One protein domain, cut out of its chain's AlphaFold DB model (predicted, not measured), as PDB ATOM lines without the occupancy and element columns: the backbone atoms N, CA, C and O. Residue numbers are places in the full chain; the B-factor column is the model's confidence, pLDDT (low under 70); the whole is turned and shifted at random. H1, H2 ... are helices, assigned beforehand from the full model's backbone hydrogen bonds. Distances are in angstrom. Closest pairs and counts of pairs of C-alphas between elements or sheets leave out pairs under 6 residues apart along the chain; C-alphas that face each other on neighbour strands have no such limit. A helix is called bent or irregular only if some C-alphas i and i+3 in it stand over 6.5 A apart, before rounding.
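Overview. This is residues 25 to 43 and 58 to 102 of the 125 residues of an uncharacterized protein of Caulobacteraceae bacterium (UniProt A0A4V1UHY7). One long helix, H3, has H1 and short H2 packed on its first half, making a small head, while residues 87 to 102 stick out as a free arm that makes the length. The 64 printed residues hold three named helices, H1, H2, H3 in order, and no named strand: all helix, loose, radius of gyration of the C-alphas 14.9 A, spans 52 by 22 by 18 A.

Along the chain. H3, residues 73 to 101, runs 41.8 A from (-31.974, 61.195, -6.909) to (-29.501, 26.343, 16.101). H1 is residues 25 to 39, 22.2 A, only just irregular: C-alphas 29 and 32 are 6.9 A apart. H2 is residues 58 to 65.

Arrangement. H3 touches H1 at C-alphas 82 and 26, the closest, 6.8 A, a steep tilt of 39 degrees, opposite ways. H3 touches H2 at C-alphas 83 and 63, the closest, 6.8 A. Every O i to N i+4 pair is within hydrogen-bond range in H2, 9 of 11 in H1, 23 of 25 in H3.

Size, cuts and confidence. Residues 44 to 57 are cut out, a 16.0 A gap between C-alphas 43 and 58. Residues 43 and 58 to 71 have pLDDT under 70.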
ATOM      1  N   CYS A  25     -40.774  53.100   9.235       80.62
ATOM      2  CA  CYS A  25     -40.785  54.544   9.461       80.62
ATOM      3  C   CYS A  25     -40.391  55.325   8.193       80.62
ATOM      4  O   CYS A  25     -41.084  56.256   7.777       80.62
ATOM      5  N   LEU A  26     -39.329  54.895   7.506       77.69
ATOM      6  CA  LEU A  26     -38.912  55.486   6.233       77.69
ATOM      7  C   LEU A  26     -39.962  55.302   5.129       77.69
ATOM      8  O   LEU A  26     -40.158  56.216   4.326       77.69
ATOM      9  N   ALA A  27     -40.659  54.163   5.094       73.44
ATOM     10  CA  ALA A  27     -41.764  53.933   4.168       73.44
ATOM     11  C   ALA A  27     -42.945  54.879   4.444       73.44
ATOM     12  O   ALA A  27     -43.449  55.495   3.505       73.44
ATOM     13  N   CYS A  28     -43.318  55.084   5.713       75.62
ATOM     14  CA  CYS A  28     -44.333  56.062   6.122       75.62
ATOM     15  C   CYS A  28     -43.956  57.494   5.709       75.62
ATOM     16  O   CYS A  28     -44.802  58.248   5.238       75.62
ATOM     17  N   LEU A  29     -42.679  57.872   5.819       78.25
ATOM     18  CA  LEU A  29     -42.195  59.191   5.387       78.25
ATOM     19  C   LEU A  29     -42.141  59.339   3.855       78.25
ATOM     20  O   LEU A  29     -42.352  60.430   3.318       78.25
ATOM     21  N   ALA A  30     -41.842  58.257   3.132       74.44
ATOM     22  CA  ALA A  30     -41.841  58.229   1.667       74.44
ATOM     23  C   ALA A  30     -43.261  58.264   1.086       74.44
ATOM     24  O   ALA A  30     -43.476  58.766  -0.019       74.44
ATOM     25  N   TRP A  31     -44.221  57.749   1.846       75.00
ATOM     26  CA  TRP A  31     -45.596  57.529   1.448       75.00
ATOM     27  C   TRP A  31     -46.328  58.721   0.815       75.00
ATOM     28  O   TRP A  31     -46.770  58.598  -0.331       75.00
ATOM     29  N   PRO A  32     -46.449  59.889   1.482       76.56
ATOM     30  CA  PRO A  32     -47.173  61.024   0.914       76.56
ATOM     31  C   PRO A  32     -46.534  61.507  -0.391       76.56
ATOM     32  O   PRO A  32     -47.229  61.959  -1.299       76.56
ATOM     33  N   ARG A  33     -45.209  61.357  -0.532       77.38
ATOM     34  CA  ARG A  33     -44.504  61.682  -1.778       77.38
ATOM     35  C   ARG A  33     -44.829  60.692  -2.891       77.38
ATOM     36  O   ARG A  33     -44.930  61.114  -4.037       77.38
ATOM     37  N   LEU A  34     -45.003  59.409  -2.575       73.62
ATOM     38  CA  LEU A  34     -45.419  58.394  -3.542       73.62
ATOM     39  C   LEU A  34     -46.865  58.615  -4.002       73.62
ATOM     40  O   LEU A  34     -47.089  58.679  -5.207       73.62
ATOM     41  N   LYS A  35     -47.811  58.857  -3.082       75.56
ATOM     42  CA  LYS A  35     -49.194  59.229  -3.448       75.56
ATOM     43  C   LYS A  35     -49.255  60.503  -4.295       75.56
ATOM     44  O   LYS A  35     -50.003  60.575  -5.262       75.56
ATOM     45  N   ALA A  36     -48.427  61.504  -3.991       77.88
ATOM     46  CA  ALA A  36     -48.354  62.714  -4.809       77.88
ATOM     47  C   ALA A  36     -47.824  62.449  -6.234       77.88
ATOM     48  O   ALA A  36     -48.175  63.175  -7.160       77.88
ATOM     49  N   LEU A  37     -46.971  61.436  -6.426       73.81
ATOM     50  CA  LEU A  37     -46.470  61.034  -7.745       73.81
ATOM     51  C   LEU A  37     -47.480  60.184  -8.524       73.81
ATOM     52  O   LEU A  37     -47.565  60.322  -9.743       73.81
ATOM     53  N   GLU A  38     -48.255  59.348  -7.836       75.06
ATOM     54  CA  GLU A  38     -49.417  58.649  -8.397       75.06
ATOM     55  C   GLU A  38     -50.472  59.643  -8.889       75.06
ATOM     56  O   GLU A  38     -50.864  59.587 -10.048       75.06
ATOM     57  N   ALA A  39     -50.847  60.623  -8.058       78.25
ATOM     58  CA  ALA A  39     -51.808  61.663  -8.430       78.25
ATOM     59  C   ALA A  39     -51.350  62.503  -9.639       78.25
ATOM     60  O   ALA A  39     -52.168  63.056 -10.366       78.25
ATOM     61  N   ARG A  40     -50.034  62.585  -9.879       79.12
ATOM     62  CA  ARG A  40     -49.430  63.241 -11.052       79.12
ATOM     63  C   ARG A  40     -49.295  62.320 -12.274       79.12
ATOM     64  O   ARG A  40     -48.739  62.749 -13.279       79.12
ATOM     65  N   GLY A  41     -49.724  61.060 -12.186       71.25
ATOM     66  CA  GLY A  41     -49.626  60.070 -13.265       71.25
ATOM     67  C   GLY A  41     -48.212  59.539 -13.533       71.25
ATOM     68  O   GLY A  41     -47.988  58.859 -14.534       71.25
ATOM     69  N   VAL A  42     -47.239  59.828 -12.659       71.06
ATOM     70  CA  VAL A  42     -45.842  59.374 -12.811       71.06
ATOM     71  C   VAL A  42     -45.711  57.894 -12.448       71.06
ATOM     72  O   VAL A  42     -44.942  57.155 -13.064       71.06
ATOM     73  N   ILE A  43     -46.473  57.445 -11.449       67.50
ATOM     74  CA  ILE A  43     -46.549  56.041 -11.045       67.50
ATOM     75  C   ILE A  43     -47.832  55.464 -11.645       67.50
ATOM     76  O   ILE A  43     -48.925  55.894 -11.305       67.50
ATOM     77  N   ARG A  58     -48.219  44.590   1.939       61.03
ATOM     78  CA  ARG A  58     -48.518  45.598   0.907       61.03
ATOM     79  C   ARG A  58     -47.440  46.673   0.837       61.03
ATOM     80  O   ARG A  58     -47.112  47.106  -0.264       61.03
ATOM     81  N   VAL A  59     -46.842  47.049   1.968       63.03
ATOM     82  CA  VAL A  59     -45.695  47.971   2.001       63.03
ATOM     83  C   VAL A  59     -44.479  47.344   1.319       63.03
ATOM     84  O   VAL A  59     -43.858  47.989   0.475       63.03
ATOM     85  N   PHE A  60     -44.201  46.063   1.589       64.56
ATOM     86  CA  PHE A  60     -43.183  45.288   0.865       64.56
ATOM     87  C   PHE A  60     -43.428  45.299  -0.646       64.56
ATOM     88  O   PHE A  60     -42.533  45.641  -1.421       64.56
ATOM     89  N   SER A  61     -44.658  44.976  -1.054       62.88
ATOM     90  CA  SER A  61     -45.052  44.940  -2.464       62.88
ATOM     91  C   SER A  61     -44.932  46.312  -3.120       62.88
ATOM     92  O   SER A  61     -44.423  46.410  -4.231       62.88
ATOM     93  N   LEU A  62     -45.316  47.386  -2.424       66.69
ATOM     94  CA  LEU A  62     -45.159  48.743  -2.925       66.69
ATOM     95  C   LEU A  62     -43.686  49.087  -3.126       66.69
ATOM     96  O   LEU A  62     -43.312  49.520  -4.210       66.69
ATOM     97  N   ILE A  63     -42.833  48.891  -2.121       68.38
ATOM     98  CA  ILE A  63     -41.412  49.253  -2.209       68.38
ATOM     99  C   ILE A  63     -40.732  48.506  -3.362       68.38
ATOM    100  O   ILE A  63     -39.909  49.091  -4.072       68.38
ATOM    101  N   TRP A  64     -41.086  47.240  -3.585       65.81
ATOM    102  CA  TRP A  64     -40.560  46.431  -4.685       65.81
ATOM    103  C   TRP A  64     -41.150  46.795  -6.052       65.81
ATOM    104  O   TRP A  64     -40.407  46.869  -7.030       65.81
ATOM    105  N   MET A  65     -42.452  47.075  -6.131       63.25
ATOM    106  CA  MET A  65     -43.134  47.385  -7.393       63.25
ATOM    107  C   MET A  65     -43.024  48.846  -7.822       63.25
ATOM    108  O   MET A  65     -43.222  49.138  -9.001       63.25
ATOM    109  N   THR A  66     -42.711  49.768  -6.908       66.62
ATOM    110  CA  THR A  66     -42.576  51.186  -7.251       66.62
ATOM    111  C   THR A  66     -41.376  51.357  -8.184       66.62
ATOM    112  O   THR A  66     -40.249  51.020  -7.800       66.62
ATOM    113  N   PRO A  67     -41.577  51.881  -9.405       63.50
ATOM    114  CA  PRO A  67     -40.476  52.166 -10.306       63.50
ATOM    115  C   PRO A  67     -39.597  53.262  -9.706       63.50
ATOM    116  O   PRO A  67     -40.084  54.256  -9.171       63.50
ATOM    117  N   ILE A  68     -38.281  53.074  -9.788       66.06
ATOM    118  CA  ILE A  68     -37.311  54.031  -9.260       66.06
ATOM    119  C   ILE A  68     -37.398  55.317 -10.099       66.06
ATOM    120  O   ILE A  68     -37.072  55.277 -11.289       66.06
ATOM    121  N   PRO A  69     -37.795  56.463  -9.514       62.94
ATOM    122  CA  PRO A  69     -37.878  57.712 -10.255       62.94
ATOM    123  C   PRO A  69     -36.470  58.143 -10.680       62.94
ATOM    124  O   PRO A  69     -35.609  58.403  -9.834       62.94
ATOM    125  N   LYS A  70     -36.230  58.204 -11.996       65.31
ATOM    126  CA  LYS A  70     -34.918  58.546 -12.575       65.31
ATOM    127  C   LYS A  70     -34.530  60.004 -12.301       65.31
ATOM    128  O   LYS A  70     -33.372  60.262 -11.986       65.31
ATOM    129  N   ASP A  71     -35.510  60.906 -12.264       66.06
ATOM    130  CA  ASP A  71     -35.286  62.355 -12.115       66.06
ATOM    131  C   ASP A  71     -35.172  62.835 -10.660       66.06
ATOM    132  O   ASP A  71     -34.890  64.000 -10.385       66.06
ATOM    133  N   ARG A  72     -35.398  61.953  -9.677       70.94
ATOM    134  CA  ARG A  72     -35.412  62.314  -8.249       70.94
ATOM    135  C   ARG A  72     -34.388  61.486  -7.476       70.94
ATOM    136  O   ARG A  72     -34.749  60.583  -6.724       70.94
ATOM    137  N   MET A  73     -33.108  61.853  -7.592       75.06
ATOM    138  CA  MET A  73     -31.974  61.195  -6.909       75.06
ATOM    139  C   MET A  73     -32.207  60.941  -5.407       75.06
ATOM    140  O   MET A  73     -31.892  59.859  -4.916       75.06
ATOM    141  N   ARG A  74     -32.794  61.898  -4.670       77.06
ATOM    142  CA  ARG A  74     -33.075  61.742  -3.227       77.06
ATOM    143  C   ARG A  74     -34.132  60.669  -2.941       77.06
ATOM    144  O   ARG A  74     -33.930  59.849  -2.054       77.06
ATOM    145  N   LEU A  75     -35.223  60.642  -3.713       71.38
ATOM    146  CA  LEU A  75     -36.299  59.655  -3.552       71.38
ATOM    147  C   LEU A  75     -35.838  58.260  -4.004       71.38
ATOM    148  O   LEU A  75     -36.142  57.267  -3.353       71.38
ATOM    149  N   ARG A  76     -35.019  58.201  -5.062       77.00
ATOM    150  CA  ARG A  76     -34.325  56.987  -5.505       77.00
ATOM    151  C   ARG A  76     -33.427  56.410  -4.412       77.00
ATOM    152  O   ARG A  76     -33.529  55.223  -4.127       77.00
ATOM    153  N   ARG A  77     -32.566  57.228  -3.796       78.44
ATOM    154  CA  ARG A  77     -31.700  56.777  -2.693       78.44
ATOM    155  C   ARG A  77     -32.522  56.288  -1.506       78.44
ATOM    156  O   ARG A  77     -32.220  55.227  -0.984       78.44
ATOM    157  N   LEU A  78     -33.585  57.005  -1.141       78.12
ATOM    158  CA  LEU A  78     -34.479  56.597  -0.058       78.12
ATOM    159  C   LEU A  78     -35.099  55.215  -0.328       78.12
ATOM    160  O   LEU A  78     -35.002  54.334   0.515       78.12
ATOM    161  N   LEU A  79     -35.665  54.993  -1.521       75.50
ATOM    162  CA  LEU A  79     -36.241  53.699  -1.909       75.50
ATOM    163  C   LEU A  79     -35.200  52.570  -1.917       75.50
ATOM    164  O   LEU A  79     -35.506  51.460  -1.491       75.50
ATOM    165  N   LEU A  80     -33.976  52.846  -2.375       80.12
ATOM    166  CA  LEU A  80     -32.883  51.870  -2.353       80.12
ATOM    167  C   LEU A  80     -32.464  51.512  -0.925       80.12
ATOM    168  O   LEU A  80     -32.310  50.332  -0.630       80.12
ATOM    169  N   VAL A  81     -32.334  52.501  -0.037       79.00
ATOM    170  CA  VAL A  81     -32.019  52.276   1.383       79.00
ATOM    171  C   VAL A  81     -33.121  51.455   2.049       79.00
ATOM    172  O   VAL A  81     -32.820  50.487   2.738       79.00
ATOM    173  N   ILE A  82     -34.390  51.779   1.788       78.19
ATOM    174  CA  ILE A  82     -35.527  51.018   2.319       78.19
ATOM    175  C   ILE A  82     -35.483  49.564   1.826       78.19
ATOM    176  O   ILE A  82     -35.635  48.657   2.638       78.19
ATOM    177  N   ARG A  83     -35.236  49.319   0.528       81.50
ATOM    178  CA  ARG A  83     -35.091  47.955  -0.023       81.50
ATOM    179  C   ARG A  83     -33.943  47.189   0.620       81.50
ATOM    180  O   ARG A  83     -34.112  46.017   0.939       81.50
ATOM    181  N   LEU A  84     -32.797  47.845   0.801       81.31
ATOM    182  CA  LEU A  84     -31.629  47.234   1.425       81.31
ATOM    183  C   LEU A  84     -31.961  46.809   2.862       81.31
ATOM    184  O   LEU A  84     -31.753  45.653   3.210       81.31
ATOM    185  N   LEU A  85     -32.570  47.711   3.641       78.56
ATOM    186  CA  LEU A  85     -32.989  47.455   5.023       78.56
ATOM    187  C   LEU A  85     -34.013  46.316   5.129       78.56
ATOM    188  O   LEU A  85     -33.902  45.463   6.010       78.56
ATOM    189  N   LEU A  86     -34.977  46.279   4.203       74.75
ATOM    190  CA  LEU A  86     -35.988  45.223   4.109       74.75
ATOM    191  C   LEU A  86     -35.381  43.838   3.862       74.75
ATOM    192  O   LEU A  86     -35.934  42.849   4.330       74.75
ATOM    193  N   LEU A  87     -34.284  43.763   3.104       78.81
ATOM    194  CA  LEU A  87     -33.574  42.514   2.821       78.81
ATOM    195  C   LEU A  87     -32.621  42.135   3.959       78.81
ATOM    196  O   LEU A  87     -32.489  40.956   4.280       78.81
ATOM    197  N   THR A  88     -31.984  43.113   4.606       76.94
ATOM    198  CA  THR A  88     -31.062  42.847   5.717       76.94
ATOM    199  C   THR A  88     -31.778  42.402   6.987       76.94
ATOM    200  O   THR A  88     -31.232  41.586   7.721       76.94
ATOM    201  N   ALA A  89     -32.997  42.881   7.255       76.44
ATOM    202  CA  ALA A  89     -33.761  42.493   8.443       76.44
ATOM    203  C   ALA A  89     -34.013  40.968   8.556       76.44
ATOM    204  O   ALA A  89     -33.629  40.393   9.577       76.44
ATOM    205  N   PRO A  90     -34.571  40.271   7.541       76.19
ATOM    206  CA  PRO A  90     -34.755  38.823   7.607       76.19
ATOM    207  C   PRO A  90     -33.420  38.073   7.627       76.19
ATOM    208  O   PRO A  90     -33.329  37.059   8.307       76.19
ATOM    209  N   LEU A  91     -32.373  38.576   6.960       81.25
ATOM    210  CA  LEU A  91     -31.034  37.977   7.024       81.25
ATOM    211  C   LEU A  91     -30.448  38.029   8.441       81.25
ATOM    212  O   LEU A  91     -29.906  37.031   8.907       81.25
ATOM    213  N   LEU A  92     -30.592  39.155   9.147       79.12
ATOM    214  CA  LEU A  92     -30.150  39.303  10.538       79.12
ATOM    215  C   LEU A  92     -30.940  38.396  11.485       79.12
ATOM    216  O   LEU A  92     -30.352  37.752  12.353       79.12
ATOM    217  N   MET A  93     -32.260  38.300  11.295       76.12
ATOM    218  CA  MET A  93     -33.093  37.385  12.078       76.12
ATOM    219  C   MET A  93     -32.713  35.923  11.816       76.12
ATOM    220  O   MET A  93     -32.537  35.166  12.767       76.12
ATOM    221  N   LEU A  94     -32.514  35.538  10.551       82.25
ATOM    222  CA  LEU A  94     -32.098  34.187  10.171       82.25
ATOM    223  C   LEU A  94     -30.705  33.853  10.716       82.25
ATOM    224  O   LEU A  94     -30.496  32.757  11.225       82.25
ATOM    225  N   ALA A  95     -29.770  34.807  10.683       79.88
ATOM    226  CA  ALA A  95     -28.454  34.664  11.296       79.88
ATOM    227  C   ALA A  95     -28.560  34.457  12.816       79.88
ATOM    228  O   ALA A  95     -27.915  33.562  13.356       79.88
ATOM    229  N   GLY A  96     -29.419  35.218  13.506       74.88
ATOM    230  CA  GLY A  96     -29.700  35.018  14.931       74.88
ATOM    231  C   GLY A  96     -30.264  33.625  15.236       74.88
ATOM    232  O   GLY A  96     -29.809  32.970  16.174       74.88
ATOM    233  N   VAL A  97     -31.195  33.135  14.410       80.44
ATOM    234  CA  VAL A  97     -31.758  31.777  14.521       80.44
ATOM    235  C   VAL A  97     -30.693  30.708  14.270       80.44
ATOM    236  O   VAL A  97     -30.604  29.756  15.039       80.44
ATOM    237  N   LEU A  98     -29.838  30.876  13.258       79.56
ATOM    238  CA  LEU A  98     -28.731  29.959  12.973       79.56
ATOM    239  C   LEU A  98     -27.718  29.901  14.121       79.56
ATOM    240  O   LEU A  98     -27.248  28.821  14.460       79.56
ATOM    241  N   VAL A  99     -27.418  31.032  14.764       78.00
ATOM    242  CA  VAL A  99     -26.554  31.069  15.958       78.00
ATOM    243  C   VAL A  99     -27.188  30.309  17.126       78.00
ATOM    244  O   VAL A  99     -26.479  29.661  17.893       78.00
ATOM    245  N   MET A 100     -28.517  30.345  17.268       71.94
ATOM    246  CA  MET A 100     -29.207  29.520  18.263       71.94
ATOM    247  C   MET A 100     -29.238  28.035  17.890       71.94
ATOM    248  O   MET A 100     -29.090  27.199  18.780       71.94
ATOM    249  N   ALA A 101     -29.421  27.712  16.608       76.69
ATOM    250  CA  ALA A 101     -29.501  26.343  16.101       76.69
ATOM    251  C   ALA A 101     -28.144  25.625  16.126       76.69
ATOM    252  O   ALA A 101     -28.083  24.443  16.443       76.69
ATOM    253  N   ASN A 102     -27.053  26.352  15.874       71.88
ATOM    254  CA  ASN A 102     -25.681  25.845  15.957       71.88
ATOM    255  C   ASN A 102     -25.120  25.870  17.385       71.88
ATOM    256  O   ASN A 102     -23.906  25.769  17.567       71.88
TER     257      ASN A 102